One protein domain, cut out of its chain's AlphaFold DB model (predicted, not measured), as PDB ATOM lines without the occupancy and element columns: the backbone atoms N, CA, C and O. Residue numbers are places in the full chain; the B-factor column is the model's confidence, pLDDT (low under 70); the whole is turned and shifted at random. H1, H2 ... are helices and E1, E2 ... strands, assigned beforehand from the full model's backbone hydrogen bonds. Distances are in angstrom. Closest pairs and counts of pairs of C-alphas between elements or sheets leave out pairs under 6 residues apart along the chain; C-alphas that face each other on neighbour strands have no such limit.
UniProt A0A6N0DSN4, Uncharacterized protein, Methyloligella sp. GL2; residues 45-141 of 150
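What this domain is: This is residues 45 to 141 of the 150 residues of an uncharacterized protein of Methyloligella sp. GL2 (UniProt A0A6N0DSN4). A small, twisted three-stranded sheet forms the core, with H3 slanting over one face beside the short H2, and H1 on the opposite face. A long loop follows the first strand, and its residues 67 to 73 stick out. The printed part has 97 residues, in the order E1 H1 E2 H2 H3 E3; the sheet runs E2 E1 E3, antiparallel throughout, and the class is mixed, helices and strands. It is compact, with a radius of gyration of the C-alphas of 13.2 A and spans of 36 by 31 by 20 A.

Where its parts are: E1, residues 45 to 52, starts at C-alpha 45 (-38.148, -6.436, -32.584) and is 22.4 A long. E2 is residues 89 to 93, 12.4 A; E3, residues 131 to 140, 26.1 A, ends at C-alpha 140 (-33.236, -6.472, -36.133). H3 is residues 110 to 121, 16.6 A; H1, residues 76 to 85, 14.4 A; H2, residues 104 to 107, 5.1 A.

How they stand to each other: E1 and E3 are antiparallel at 160 degrees, with N 48 and O 136 2.9 A apart, within hydrogen-bond range. E2 and E1 are antiparallel at 147 degrees, with N 91 and O 49 2.8 A apart, also within range. E3 bends by 54 degrees at residue 134. H3 is on the sheet, over E1 and E3, at a height of 8.6 A; its closest C-alphas to E3 are Met 117 and Val 132, 6.4 A. H2 is on the same face, over E3; its closest C-alphas to E3 are Cys 107 and Cys 137, 6.1 A. H1 is on the opposite face at a height of 9.7 A; its closest C-alphas to E3 are Tyr 83 and Gly 133, 7.0 A. E2, H2 H3, E3 form a split strand-helix-strand unit, two strands running the same way with E1 between them, its crossover right-handed. Every O i to N i+4 pair is within hydrogen-bond range in H1 and H3; H2 is too short for one.

The domain as a whole: The C-alphas farthest apart, Glu 56 and Ser 141, are 40.0 A apart. The printed part has no cut. The link E1 to H1, 23 residues, is long. Mean pLDDT of the printed part is 82.6; residues 64 to 69, 99 to 101 and 141 are under 70.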
ATOM      1  N   LEU A  45     -37.482  -5.144 -32.569       75.50
ATOM      2  CA  LEU A  45     -38.148  -6.436 -32.584       75.50
ATOM      3  C   LEU A  45     -39.243  -6.417 -33.649       75.50
ATOM      4  O   LEU A  45     -40.213  -5.699 -33.484       75.50
ATOM      5  N   SER A  46     -39.122  -7.234 -34.692       83.06
ATOM      6  CA  SER A  46     -40.224  -7.515 -35.626       83.06
ATOM      7  C   SER A  46     -40.903  -8.834 -35.278       83.06
ATOM      8  O   SER A  46     -40.239  -9.767 -34.823       83.06
ATOM      9  N   MET A  47     -42.211  -8.923 -35.515       86.75
ATOM     10  CA  MET A  47     -42.975 -10.151 -35.322       86.75
ATOM     11  C   MET A  47     -43.717 -10.527 -36.602       86.75
ATOM     12  O   MET A  47     -44.273  -9.660 -37.272       86.75
ATOM     13  N   ILE A  48     -43.717 -11.813 -36.939       90.94
ATOM     14  CA  ILE A  48     -44.507 -12.380 -38.036       90.94
ATOM     15  C   ILE A  48     -45.483 -13.372 -37.424       90.94
ATOM     16  O   ILE A  48     -45.080 -14.201 -36.612       90.94
ATOM     17  N   VAL A  49     -46.754 -13.279 -37.793       92.62
ATOM     18  CA  VAL A  49     -47.815 -14.174 -37.325       92.62
ATOM     19  C   VAL A  49     -48.219 -15.100 -38.462       92.62
ATOM     20  O   VAL A  49     -48.537 -14.622 -39.547       92.62
ATOM     21  N   LYS A  50     -48.246 -16.409 -38.200       94.81
ATOM     22  CA  LYS A  50     -48.893 -17.405 -39.064       94.81
ATOM     23  C   LYS A  50     -50.395 -17.362 -38.771       94.81
ATOM     24  O   LYS A  50     -50.851 -17.980 -37.804       94.81
ATOM     25  N   ALA A  51     -51.132 -16.573 -39.548       94.12
ATOM     26  CA  ALA A  51     -52.578 -16.422 -39.424       94.12
ATOM     27  C   ALA A  51     -53.279 -17.543 -40.200       94.12
ATOM     28  O   ALA A  51     -53.003 -17.752 -41.379       94.12
ATOM     29  N   CYS A  52     -54.163 -18.272 -39.538       93.62
ATOM     30  CA  CYS A  52     -54.798 -19.481 -40.045       93.62
ATOM     31  C   CYS A  52     -56.319 -19.336 -40.042       93.62
ATOM     32  O   CYS A  52     -56.884 -18.592 -39.235       93.62
ATOM     33  N   HIS A  53     -56.987 -20.103 -40.902       93.50
ATOM     34  CA  HIS A  53     -58.435 -20.260 -40.839       93.50
ATOM     35  C   HIS A  53     -58.880 -20.804 -39.476       93.50
ATOM     36  O   HIS A  53     -58.125 -21.480 -38.771       93.50
ATOM     37  N   ALA A  54     -60.133 -20.531 -39.111       86.94
ATOM     38  CA  ALA A  54     -60.743 -21.192 -37.968       86.94
ATOM     39  C   ALA A  54     -60.795 -22.706 -38.226       86.94
ATOM     40  O   ALA A  54     -61.353 -23.154 -39.226       86.94
ATOM     41  N   ALA A  55     -60.212 -23.484 -37.320       79.12
ATOM     42  CA  ALA A  55     -60.246 -24.938 -37.360       79.12
ATOM     43  C   ALA A  55     -61.277 -25.468 -36.354       79.12
ATOM     44  O   ALA A  55     -61.485 -24.870 -35.298       79.12
ATOM     45  N   GLU A  56     -61.915 -26.602 -36.671       71.69
ATOM     46  CA  GLU A  56     -62.843 -27.279 -35.747       71.69
ATOM     47  C   GLU A  56     -62.142 -27.691 -34.446       71.69
ATOM     48  O   GLU A  56     -62.708 -27.584 -33.359       71.69
ATOM     49  N   ILE A  57     -60.886 -28.130 -34.567       73.00
ATOM     50  CA  ILE A  57     -59.987 -28.365 -33.443       73.00
ATOM     51  C   ILE A  57     -59.115 -27.116 -33.295       73.00
ATOM     52  O   ILE A  57     -58.433 -26.757 -34.258       73.00
ATOM     53  N   PRO A  58     -59.102 -26.457 -32.121       71.44
ATOM     54  CA  PRO A  58     -58.245 -25.304 -31.898       71.44
ATOM     55  C   PRO A  58     -56.790 -25.653 -32.203       71.44
ATOM     56  O   PRO A  58     -56.242 -26.603 -31.646       71.44
ATOM     57  N   LEU A  59     -56.166 -24.874 -33.085       74.31
ATOM     58  CA  LEU A  59     -54.729 -24.965 -33.301       74.31
ATOM     59  C   LEU A  59     -54.049 -24.612 -31.984       74.31
ATOM     60  O   LEU A  59     -54.293 -23.529 -31.458       74.31
ATOM     61  N   GLU A  60     -53.212 -25.503 -31.453       79.00
ATOM     62  CA  GLU A  60     -52.346 -25.156 -30.333       79.00
ATOM     63  C   GLU A  60     -51.215 -24.257 -30.851       79.00
ATOM     64  O   GLU A  60     -50.371 -24.721 -31.626       79.00
ATOM     65  N   PRO A  61     -51.161 -22.976 -30.442       76.00
ATOM     66  CA  PRO A  61     -50.134 -22.078 -30.930       76.00
ATOM     67  C   PRO A  61     -48.759 -22.545 -30.468       76.00
ATOM     68  O   PRO A  61     -48.521 -22.727 -29.267       76.00
ATOM     69  N   THR A  62     -47.835 -22.705 -31.410       73.25
ATOM     70  CA  THR A  62     -46.463 -23.102 -31.082       73.25
ATOM     71  C   THR A  62     -45.629 -21.884 -30.676       73.25
ATOM     72  O   THR A  62     -45.942 -20.762 -31.053       73.25
ATOM     73  N   ASN A  63     -44.567 -22.100 -29.886       70.81
ATOM     74  CA  ASN A  63     -43.752 -21.068 -29.214       70.81
ATOM     75  C   ASN A  63     -44.355 -20.479 -27.923       70.81
ATOM     76  O   ASN A  63     -43.869 -19.479 -27.426       70.81
ATOM     77  N   GLN A  64     -45.330 -21.123 -27.278       68.94
ATOM     78  CA  GLN A  64     -45.821 -20.690 -25.953       68.94
ATOM     79  C   GLN A  64     -44.933 -21.124 -24.765       68.94
ATOM     80  O   GLN A  64     -45.373 -21.097 -23.620       68.94
ATOM     81  N   GLY A  65     -43.688 -21.550 -25.010       64.81
ATOM     82  CA  GLY A  65     -42.816 -22.099 -23.963       64.81
ATOM     83  C   GLY A  65     -43.264 -23.465 -23.422       64.81
ATOM     84  O   GLY A  65     -42.838 -23.853 -22.337       64.81
ATOM     85  N   LYS A  66     -44.122 -24.187 -24.160       65.00
ATOM     86  CA  LYS A  66     -44.550 -25.557 -23.841       65.00
ATOM     87  C   LYS A  66     -43.363 -26.515 -24.003       65.00
ATOM     88  O   LYS A  66     -42.652 -26.449 -25.006       65.00
ATOM     89  N   ILE A  67     -43.158 -27.382 -23.015       61.25
ATOM     90  CA  ILE A  67     -42.202 -28.492 -23.073       61.25
ATOM     91  C   ILE A  67     -42.995 -29.740 -23.482       61.25
ATOM     92  O   ILE A  67     -44.055 -30.004 -22.916       61.25
ATOM     93  N   TYR A  68     -42.519 -30.457 -24.500       63.78
ATOM     94  CA  TYR A  68     -43.159 -31.653 -25.054       63.78
ATOM     95  C   TYR A  68     -42.396 -32.883 -24.549       63.78
ATOM     96  O   TYR A  68     -41.513 -33.386 -25.236       63.78
ATOM     97  N   ASP A  69     -42.662 -33.298 -23.308       62.81
ATOM     98  CA  ASP A  69     -41.906 -34.382 -22.658       62.81
ATOM     99  C   ASP A  69     -42.286 -35.782 -23.189       62.81
ATOM    100  O   ASP A  69     -41.432 -36.665 -23.249       62.81
ATOM    101  N   ASP A  70     -43.536 -35.967 -23.639       71.75
ATOM    102  CA  ASP A  70     -44.098 -37.271 -24.042       71.75
ATOM    103  C   ASP A  70     -44.446 -37.374 -25.544       71.75
ATOM    104  O   ASP A  70     -44.887 -38.420 -26.024       71.75
ATOM    105  N   GLU A  71     -44.239 -36.300 -26.307       70.12
ATOM    106  CA  GLU A  71     -44.520 -36.219 -27.744       70.12
ATOM    107  C   GLU A  71     -43.233 -35.871 -28.483       70.12
ATOM    108  O   GLU A  71     -42.484 -35.010 -28.031       70.12
ATOM    109  N   VAL A  72     -42.967 -36.503 -29.632       75.38
ATOM    110  CA  VAL A  72     -41.883 -36.040 -30.510       75.38
ATOM    111  C   VAL A  72     -42.346 -34.718 -31.120       75.38
ATOM    112  O   VAL A  72     -43.274 -34.735 -31.935       75.38
ATOM    113  N   PRO A  73     -41.760 -33.570 -30.736       73.25
ATOM    114  CA  PRO A  73     -42.194 -32.302 -31.283       73.25
ATOM    115  C   PRO A  73     -41.819 -32.254 -32.762       73.25
ATOM    116  O   PRO A  73     -40.700 -32.615 -33.137       73.25
ATOM    117  N   LEU A  74     -42.742 -31.764 -33.589       79.81
ATOM    118  CA  LEU A  74     -42.434 -31.422 -34.974       79.81
ATOM    119  C   LEU A  74     -41.224 -30.481 -35.006       79.81
ATOM    120  O   LEU A  74     -41.136 -29.515 -34.230       79.81
ATOM    121  N   THR A  75     -40.307 -30.742 -35.931       84.94
ATOM    122  CA  THR A  75     -39.202 -29.830 -36.226       84.94
ATOM    123  C   THR A  75     -39.740 -28.471 -36.671       84.94
ATOM    124  O   THR A  75     -40.926 -28.280 -36.957       84.94
ATOM    125  N   HIS A  76     -38.869 -27.466 -36.688       81.44
ATOM    126  CA  HIS A  76     -39.266 -26.140 -37.138       81.44
ATOM    127  C   HIS A  76     -39.745 -26.165 -38.597       81.44
ATOM    128  O   HIS A  76     -40.792 -25.593 -38.896       81.44
ATOM    129  N   GLU A  77     -39.030 -26.877 -39.467       85.88
ATOM    130  CA  GLU A  77     -39.374 -27.043 -40.878       85.88
ATOM    131  C   GLU A  77     -40.710 -27.778 -41.056       85.88
ATOM    132  O   GLU A  77     -41.562 -27.323 -41.815       85.88
ATOM    133  N   GLU A  78     -40.940 -28.861 -40.309       87.31
ATOM    134  CA  GLU A  78     -42.206 -29.607 -40.370       87.31
ATOM    135  C   GLU A  78     -43.394 -28.764 -39.896       87.31
ATOM    136  O   GLU A  78     -44.463 -28.807 -40.503       87.31
ATOM    137  N   ARG A  79     -43.219 -27.944 -38.850       85.19
ATOM    138  CA  ARG A  79     -44.268 -27.009 -38.416       85.19
ATOM    139  C   ARG A  79     -44.574 -25.965 -39.482       85.19
ATOM    140  O   ARG A  79     -45.739 -25.646 -39.688       85.19
ATOM    141  N   GLN A  80     -43.548 -25.414 -40.133       84.81
ATOM    142  CA  GLN A  80     -43.750 -24.436 -41.201       84.81
ATOM    143  C   GLN A  80     -44.512 -25.050 -42.377       84.81
ATOM    144  O   GLN A  80     -45.518 -24.475 -42.789       84.81
ATOM    145  N   ALA A  81     -44.104 -26.241 -42.825       88.88
ATOM    146  CA  ALA A  81     -44.799 -26.977 -43.877       88.88
ATOM    147  C   ALA A  81     -46.261 -27.270 -43.501       88.88
ATOM    148  O   ALA A  81     -47.158 -27.023 -44.297       88.88
ATOM    149  N   MET A  82     -46.524 -27.691 -42.259       89.12
ATOM    150  CA  MET A  82     -47.886 -27.920 -41.768       89.12
ATOM    151  C   MET A  82     -48.754 -26.653 -41.844       89.12
ATOM    152  O   MET A  82     -49.897 -26.720 -42.288       89.12
ATOM    153  N   TYR A  83     -48.247 -25.487 -41.424       90.81
ATOM    154  CA  TYR A  83     -49.025 -24.244 -41.517       90.81
ATOM    155  C   TYR A  83     -49.274 -23.820 -42.969       90.81
ATOM    156  O   TYR A  83     -50.344 -23.295 -43.267       90.81
ATOM    157  N   GLU A  84     -48.324 -24.062 -43.873       89.25
ATOM    158  CA  GLU A  84     -48.508 -23.820 -45.308       89.25
ATOM    159  C   GLU A  84     -49.568 -24.755 -45.910       89.25
ATOM    160  O   GLU A  84     -50.448 -24.295 -46.639       89.25
ATOM    161  N   GLU A  85     -49.552 -26.043 -45.554       90.50
ATOM    162  CA  GLU A  85     -50.558 -27.028 -45.980       90.50
ATOM    163  C   GLU A  85     -51.966 -26.698 -45.462       90.50
ATOM    164  O   GLU A  85     -52.951 -26.900 -46.173       90.50
ATOM    165  N   LEU A  86     -52.070 -26.136 -44.253       89.06
ATOM    166  CA  LEU A  86     -53.327 -25.638 -43.679       89.06
ATOM    167  C   LEU A  86     -53.810 -24.320 -44.313       89.06
ATOM    168  O   LEU A  86     -54.869 -23.812 -43.934       89.06
ATOM    169  N   GLY A  87     -53.054 -23.754 -45.258       91.25
ATOM    170  CA  GLY A  87     -53.389 -22.499 -45.927       91.25
ATOM    171  C   GLY A  87     -53.185 -21.259 -45.054       91.25
ATOM    172  O   GLY A  87     -53.764 -20.213 -45.339       91.25
ATOM    173  N   CYS A  88     -52.387 -21.353 -43.987       93.75
ATOM    174  CA  CYS A  88     -52.059 -20.198 -43.163       93.75
ATOM    175  C   CYS A  88     -51.147 -19.221 -43.918       93.75
ATOM    176  O   CYS A  88     -50.281 -19.622 -44.698       93.75
ATOM    177  N   ILE A  89     -51.284 -17.930 -43.624       94.00
ATOM    178  CA  ILE A  89     -50.516 -16.856 -44.260       94.00
ATOM    179  C   ILE A  89     -49.574 -16.170 -43.270       94.00
ATOM    180  O   ILE A  89     -49.850 -16.086 -42.073       94.00
ATOM    181  N   ASP A  90     -48.462 -15.641 -43.782       93.75
ATOM    182  CA  ASP A  90     -47.545 -14.806 -43.007       93.75
ATOM    183  C   ASP A  90     -48.027 -13.360 -42.966       93.75
ATOM    184  O   ASP A  90     -48.066 -12.669 -43.987       93.75
ATOM    185  N   VAL A  91     -48.332 -12.874 -41.764       92.25
ATOM    186  CA  VAL A  91     -48.752 -11.493 -41.546       92.25
ATOM    187  C   VAL A  91     -47.729 -10.772 -40.669       92.25
ATOM    188  O   VAL A  91     -47.572 -11.114 -39.492       92.25
ATOM    189  N   PRO A  92     -47.017  -9.762 -41.198       90.12
ATOM    190  CA  PRO A  92     -46.106  -8.971 -40.389       90.12
ATOM    191  C   PRO A  92     -46.900  -8.122 -39.394       90.12
ATOM    192  O   PRO A  92     -47.796  -7.365 -39.784       90.12
ATOM    193  N   LEU A  93     -46.547  -8.217 -38.111       87.12
ATOM    194  CA  LEU A  93     -47.091  -7.345 -37.082       87.12
ATOM    195  C   LEU A  93     -46.374  -5.990 -37.143       87.12
ATOM    196  O   LEU A  93     -45.149  -5.944 -36.979       87.12
ATOM    197  N   PRO A  94     -47.095  -4.879 -37.350       78.44
ATOM    198  CA  PRO A  94     -46.485  -3.560 -37.350       78.44
ATOM    199  C   PRO A  94     -45.872  -3.220 -35.988       78.44
ATOM    200  O   PRO A  94     -46.424  -3.571 -34.945       78.44
ATOM    201  N   MET A  95     -44.778  -2.458 -35.980       70.75
ATOM    202  CA  MET A  95     -44.060  -2.097 -34.749       70.75
ATOM    203  C   MET A  95     -44.941  -1.431 -33.689       70.75
ATOM    204  O   MET A  95     -44.711  -1.644 -32.506       70.75
ATOM    205  N   GLN A  96     -45.970  -0.668 -34.074       72.00
ATOM    206  CA  GLN A  96     -46.872  -0.031 -33.106       72.00
ATOM    207  C   GLN A  96     -47.666  -1.029 -32.243       72.00
ATOM    208  O   GLN A  96     -48.142  -0.660 -31.173       72.00
ATOM    209  N   TRP A  97     -47.794  -2.278 -32.694       70.31
ATOM    210  CA  TRP A  97     -48.455  -3.360 -31.961       70.31
ATOM    211  C   TRP A  97     -47.516  -4.110 -31.021       70.31
ATOM    212  O   TRP A  97     -47.936  -4.715 -30.036       70.31
ATOM    213  N   ILE A  98     -46.224  -4.050 -31.314       70.31
ATOM    214  CA  ILE A  98     -45.166  -4.569 -30.466       70.31
ATOM    215  C   ILE A  98     -44.912  -3.462 -29.449       70.31
ATOM    216  O   ILE A  98     -44.112  -2.563 -29.694       70.31
ATOM    217  N   THR A  99     -45.662  -3.477 -28.337       58.47
ATOM    218  CA  THR A  99     -45.559  -2.464 -27.271       58.47
ATOM    219  C   THR A  99     -44.085  -2.154 -27.034       58.47
ATOM    220  O   THR A  99     -43.324  -3.099 -26.822       58.47
ATOM    221  N   GLY A 100     -43.681  -0.880 -27.133       52.38
ATOM    222  CA  GLY A 100     -42.296  -0.407 -27.333       52.38
ATOM    223  C   GLY A 100     -41.252  -0.750 -26.256       52.38
ATOM    224  O   GLY A 100     -40.234  -0.080 -26.144       52.38
ATOM    225  N   THR A 101     -41.494  -1.781 -25.459       57.94
ATOM    226  CA  THR A 101     -40.634  -2.350 -24.421       57.94
ATOM    227  C   THR A 101     -40.675  -3.885 -24.404       57.94
ATOM    228  O   THR A 101     -40.151  -4.498 -23.472       57.94
ATOM    229  N   MET A 102     -41.323  -4.539 -25.379       73.12
ATOM    230  CA  MET A 102     -41.429  -5.997 -25.398       73.12
ATOM    231  C   MET A 102     -40.047  -6.617 -25.628       73.12
ATOM    232  O   MET A 102     -39.428  -6.453 -26.677       73.12
ATOM    233  N   THR A 103     -39.549  -7.330 -24.619       77.44
ATOM    234  CA  THR A 103     -38.267  -8.033 -24.710       77.44
ATOM    235  C   THR A 103     -38.370  -9.207 -25.684       77.44
ATOM    236  O   THR A 103     -39.454  -9.737 -25.928       77.44
ATOM    237  N   ALA A 104     -37.232  -9.685 -26.194       77.75
ATOM    238  CA  ALA A 104     -37.201 -10.882 -27.038       77.75
ATOM    239  C   ALA A 104     -37.838 -12.104 -26.346       77.75
ATOM    240  O   ALA A 104     -38.491 -12.914 -26.997       77.75
ATOM    241  N   ALA A 105     -37.672 -12.224 -25.024       78.81
ATOM    242  CA  ALA A 105     -38.280 -13.291 -24.234       78.81
ATOM    243  C   ALA A 105     -39.803 -13.134 -24.127       78.81
ATOM    244  O   ALA A 105     -40.525 -14.106 -24.316       78.81
ATOM    245  N   ALA A 106     -40.295 -11.914 -23.883       81.75
ATOM    246  CA  ALA A 106     -41.730 -11.636 -23.849       81.75
ATOM    247  C   ALA A 106     -42.379 -11.870 -25.220       81.75
ATOM    248  O   ALA A 106     -43.436 -12.493 -25.295       81.75
ATOM    249  N   CYS A 107     -41.702 -11.462 -26.298       84.06
ATOM    250  CA  CYS A 107     -42.150 -11.733 -27.657       84.06
ATOM    251  C   CYS A 107     -42.270 -13.231 -27.907       84.06
ATOM    252  O   CYS A 107     -43.311 -13.681 -28.346       84.06
ATOM    253  N   ARG A 108     -41.251 -14.035 -27.590       83.62
ATOM    254  CA  ARG A 108     -41.312 -15.494 -27.788       83.62
ATOM    255  C   ARG A 108     -42.218 -16.217 -26.792       83.62
ATOM    256  O   ARG A 108     -42.251 -17.432 -26.829       83.62
ATOM    257  N   GLY A 109     -42.868 -15.517 -25.868       82.88
ATOM    258  CA  GLY A 109     -43.728 -16.108 -24.851       82.88
ATOM    259  C   GLY A 109     -45.193 -15.737 -25.046       82.88
ATOM    260  O   GLY A 109     -45.605 -15.228 -26.086       82.88
ATOM    261  N   HIS A 110     -45.985 -15.941 -23.995       85.38
ATOM    262  CA  HIS A 110     -47.425 -15.676 -24.013       85.38
ATOM    263  C   HIS A 110     -47.783 -14.233 -24.422       85.38
ATOM    264  O   HIS A 110     -48.789 -14.019 -25.088       85.38
ATOM    265  N   ALA A 111     -46.950 -13.239 -24.093       85.31
ATOM    266  CA  ALA A 111     -47.208 -11.853 -24.487       85.31
ATOM    267  C   ALA A 111     -47.190 -11.654 -26.016       85.31
ATOM    268  O   ALA A 111     -48.033 -10.924 -26.534       85.31
ATOM    269  N   GLY A 112     -46.295 -12.333 -26.747       86.62
ATOM    270  CA  GLY A 112     -46.304 -12.305 -28.212       86.62
ATOM    271  C   GLY A 112     -47.547 -12.958 -28.809       86.62
ATOM    272  O   GLY A 112     -48.137 -12.403 -29.732       86.62
ATOM    273  N   TYR A 113     -48.007 -14.069 -28.225       88.69
ATOM    274  CA  TYR A 113     -49.275 -14.695 -28.610       88.69
ATOM    275  C   TYR A 113     -50.471 -13.747 -28.429       88.69
ATOM    276  O   TYR A 113     -51.264 -13.582 -29.352       88.69
ATOM    277  N   ILE A 114     -50.576 -13.068 -27.280       89.94
ATOM    278  CA  ILE A 114     -51.660 -12.103 -27.032       89.94
ATOM    279  C   ILE A 114     -51.611 -10.942 -28.030       89.94
ATOM    280  O   ILE A 114     -52.648 -10.560 -28.570       89.94
ATOM    281  N   ALA A 115     -50.421 -10.412 -28.325       89.12
ATOM    282  CA  ALA A 115     -50.266  -9.359 -29.326       89.12
ATOM    283  C   ALA A 115     -50.676  -9.833 -30.734       89.12
ATOM    284  O   ALA A 115     -51.329  -9.086 -31.461       89.12
ATOM    285  N   ALA A 116     -50.344 -11.074 -31.104       90.81
ATOM    286  CA  ALA A 116     -50.760 -11.679 -32.368       90.81
ATOM    287  C   ALA A 116     -52.288 -11.836 -32.458       90.81
ATOM    288  O   ALA A 116     -52.882 -11.423 -33.451       90.81
ATOM    289  N   MET A 117     -52.924 -12.362 -31.407       91.88
ATOM    290  CA  MET A 117     -54.382 -12.511 -31.328       91.88
ATOM    291  C   MET A 117     -55.096 -11.164 -31.458       91.88
ATOM    292  O   MET A 117     -55.923 -10.989 -32.349       91.88
ATOM    293  N   GLN A 118     -54.728 -10.182 -30.627       91.56
ATOM    294  CA  GLN A 118     -55.350  -8.853 -30.639       91.56
ATOM    295  C   GLN A 118     -55.185  -8.146 -31.985       91.56
ATOM    296  O   GLN A 118     -56.068  -7.403 -32.415       91.56
ATOM    297  N   PHE A 119     -54.052  -8.361 -32.650       91.50
ATOM    298  CA  PHE A 119     -53.822  -7.835 -33.984       91.50
ATOM    299  C   PHE A 119     -54.760  -8.456 -35.012       91.50
ATOM    300  O   PHE A 119     -55.399  -7.704 -35.742       91.50
ATOM    301  N   LEU A 120     -54.887  -9.785 -35.060       92.50
ATOM    302  CA  LEU A 120     -55.805 -10.435 -36.000       92.50
ATOM    303  C   LEU A 120     -57.263 -10.032 -35.732       92.50
ATOM    304  O   LEU A 120     -57.989  -9.724 -36.674       92.50
ATOM    305  N   GLU A 121     -57.667  -9.913 -34.464       92.44
ATOM    306  CA  GLU A 121     -59.016  -9.469 -34.078       92.44
ATOM    307  C   GLU A 121     -59.371  -8.062 -34.591       92.44
ATOM    308  O   GLU A 121     -60.526  -7.793 -34.919       92.44
ATOM    309  N   GLN A 122     -58.396  -7.151 -34.678       91.56
ATOM    310  CA  GLN A 122     -58.624  -5.774 -35.142       91.56
ATOM    311  C   GLN A 122     -58.387  -5.591 -36.649       91.56
ATOM    312  O   GLN A 122     -58.465  -4.463 -37.147       91.56
ATOM    313  N   ARG A 123     -58.090  -6.667 -37.387       90.88
ATOM    314  CA  ARG A 123     -57.800  -6.636 -38.825       90.88
ATOM    315  C   ARG A 123     -58.963  -7.241 -39.614       90.88
ATOM    316  O   ARG A 123     -58.950  -8.434 -39.906       90.88
ATOM    317  N   PRO A 124     -59.980  -6.438 -39.993       92.00
ATOM    318  CA  PRO A 124     -61.134  -6.948 -40.735       92.00
ATOM    319  C   PRO A 124     -60.752  -7.480 -42.121       92.00
ATOM    320  O   PRO A 124     -61.444  -8.337 -42.661       92.00
ATOM    321  N   ASP A 125     -59.637  -7.011 -42.684       93.00
ATOM    322  CA  ASP A 125     -59.046  -7.533 -43.917       93.00
ATOM    323  C   ASP A 125     -58.484  -8.959 -43.769       93.00
ATOM    324  O   ASP A 125     -58.253  -9.625 -44.773       93.00
ATOM    325  N   LEU A 126     -58.304  -9.441 -42.536       93.50
ATOM    326  CA  LEU A 126     -57.820 -10.783 -42.201       93.50
ATOM    327  C   LEU A 126     -58.899 -11.645 -41.532       93.50
ATOM    328  O   LEU A 126     -58.579 -12.663 -40.927       93.50
ATOM    329  N   ALA A 127     -60.180 -11.272 -41.641       93.00
ATOM    330  CA  ALA A 127     -61.281 -11.970 -40.969       93.00
ATOM    331  C   ALA A 127     -61.409 -13.459 -41.351       93.00
ATOM    332  O   ALA A 127     -61.955 -14.248 -40.581       93.00
ATOM    333  N   GLU A 128     -60.901 -13.851 -42.521       93.50
ATOM    334  CA  GLU A 128     -60.851 -15.249 -42.968       93.50
ATOM    335  C   GLU A 128     -59.801 -16.085 -42.207       93.50
ATOM    336  O   GLU A 128     -59.910 -17.313 -42.152       93.50
ATOM    337  N   TYR A 129     -58.833 -15.422 -41.562       94.31
ATOM    338  CA  TYR A 129     -57.701 -16.012 -40.846       94.31
ATOM    339  C   TYR A 129     -57.666 -15.605 -39.356       94.31
ATOM    340  O   TYR A 129     -56.709 -14.967 -38.909       94.31
ATOM    341  N   PRO A 130     -58.695 -15.934 -38.554       92.44
ATOM    342  CA  PRO A 130     -58.813 -15.439 -37.183       92.44
ATOM    343  C   PRO A 130     -57.899 -16.153 -36.173       92.44
ATOM    344  O   PRO A 130     -57.771 -15.694 -35.040       92.44
ATOM    345  N   ALA A 131     -57.301 -17.294 -36.532       92.88
ATOM    346  CA  ALA A 131     -56.535 -18.120 -35.605       92.88
ATOM    347  C   ALA A 131     -55.027 -17.862 -35.720       92.88
ATOM    348  O   ALA A 131     -54.480 -17.738 -36.813       92.88
ATOM    349  N   VAL A 132     -54.324 -17.856 -34.586       92.00
ATOM    350  CA  VAL A 132     -52.856 -17.812 -34.555       92.00
ATOM    351  C   VAL A 132     -52.313 -19.239 -34.515       92.00
ATOM    352  O   VAL A 132     -52.411 -19.905 -33.486       92.00
ATOM    353  N   GLY A 133     -51.706 -19.698 -35.609       90.50
ATOM    354  CA  GLY A 133     -51.010 -20.987 -35.638       90.50
ATOM    355  C   GLY A 133     -49.643 -20.916 -34.954       90.50
ATOM    356  O   GLY A 133     -49.304 -21.740 -34.107       90.50
ATOM    357  N   ALA A 134     -48.857 -19.896 -35.286       90.81
ATOM    358  CA  ALA A 134     -47.549 -19.631 -34.696       90.81
ATOM    359  C   ALA A 134     -47.190 -18.150 -34.836       90.81
ATOM    360  O   ALA A 134     -47.818 -17.409 -35.592       90.81
ATOM    361  N   TRP A 135     -46.139 -17.723 -34.143       91.25
ATOM    362  CA  TRP A 135     -45.521 -16.426 -34.385       91.25
ATOM    363  C   TRP A 135     -44.003 -16.510 -34.245       91.25
ATOM    364  O   TRP A 135     -43.464 -17.310 -33.474       91.25
ATOM    365  N   GLU A 136     -43.310 -15.673 -35.004       88.56
ATOM    366  CA  GLU A 136     -41.858 -15.593 -35.037       88.56
ATOM    367  C   GLU A 136     -41.400 -14.201 -34.608       88.56
ATOM    368  O   GLU A 136     -41.871 -13.192 -35.122       88.56
ATOM    369  N   CYS A 137     -40.435 -14.158 -33.691       84.81
ATOM    370  CA  CYS A 137     -39.824 -12.934 -33.188       84.81
ATOM    371  C   CYS A 137     -38.433 -12.745 -33.794       84.81
ATOM    372  O   CYS A 137     -37.488 -13.447 -33.416       84.81
ATOM    373  N   LYS A 138     -38.292 -11.772 -34.696       82.56
ATOM    374  CA  LYS A 138     -37.043 -11.440 -35.389       82.56
ATOM    375  C   LYS A 138     -36.413 -10.190 -34.787       82.56
ATOM    376  O   LYS A 138     -36.994  -9.106 -34.840       82.56
ATOM    377  N   MET A 139     -35.211 -10.347 -34.241       77.44
ATOM    378  CA  MET A 139     -34.392  -9.235 -33.756       77.44
ATOM    379  C   MET A 139     -33.679  -8.582 -34.936       77.44
ATOM    380  O   MET A 139     -33.023  -9.268 -35.717       77.44
ATOM    381  N   GLN A 140     -33.794  -7.267 -35.048       70.75
ATOM    382  CA  GLN A 140     -33.236  -6.472 -36.133       70.75
ATOM    383  C   GLN A 140     -32.222  -5.483 -35.563       70.75
ATOM    384  O   GLN A 140     -32.407  -4.941 -34.473       70.75
ATOM    385  N   SER A 141     -31.160  -5.233 -36.324       64.88
ATOM    386  CA  SER A 141     -30.129  -4.235 -36.008       64.88
ATOM    387  C   SER A 141     -30.509  -2.810 -36.429       64.88
ATOM    388  O   SER A 141     -29.740  -1.876 -36.226       64.88
TER     389      SER A 141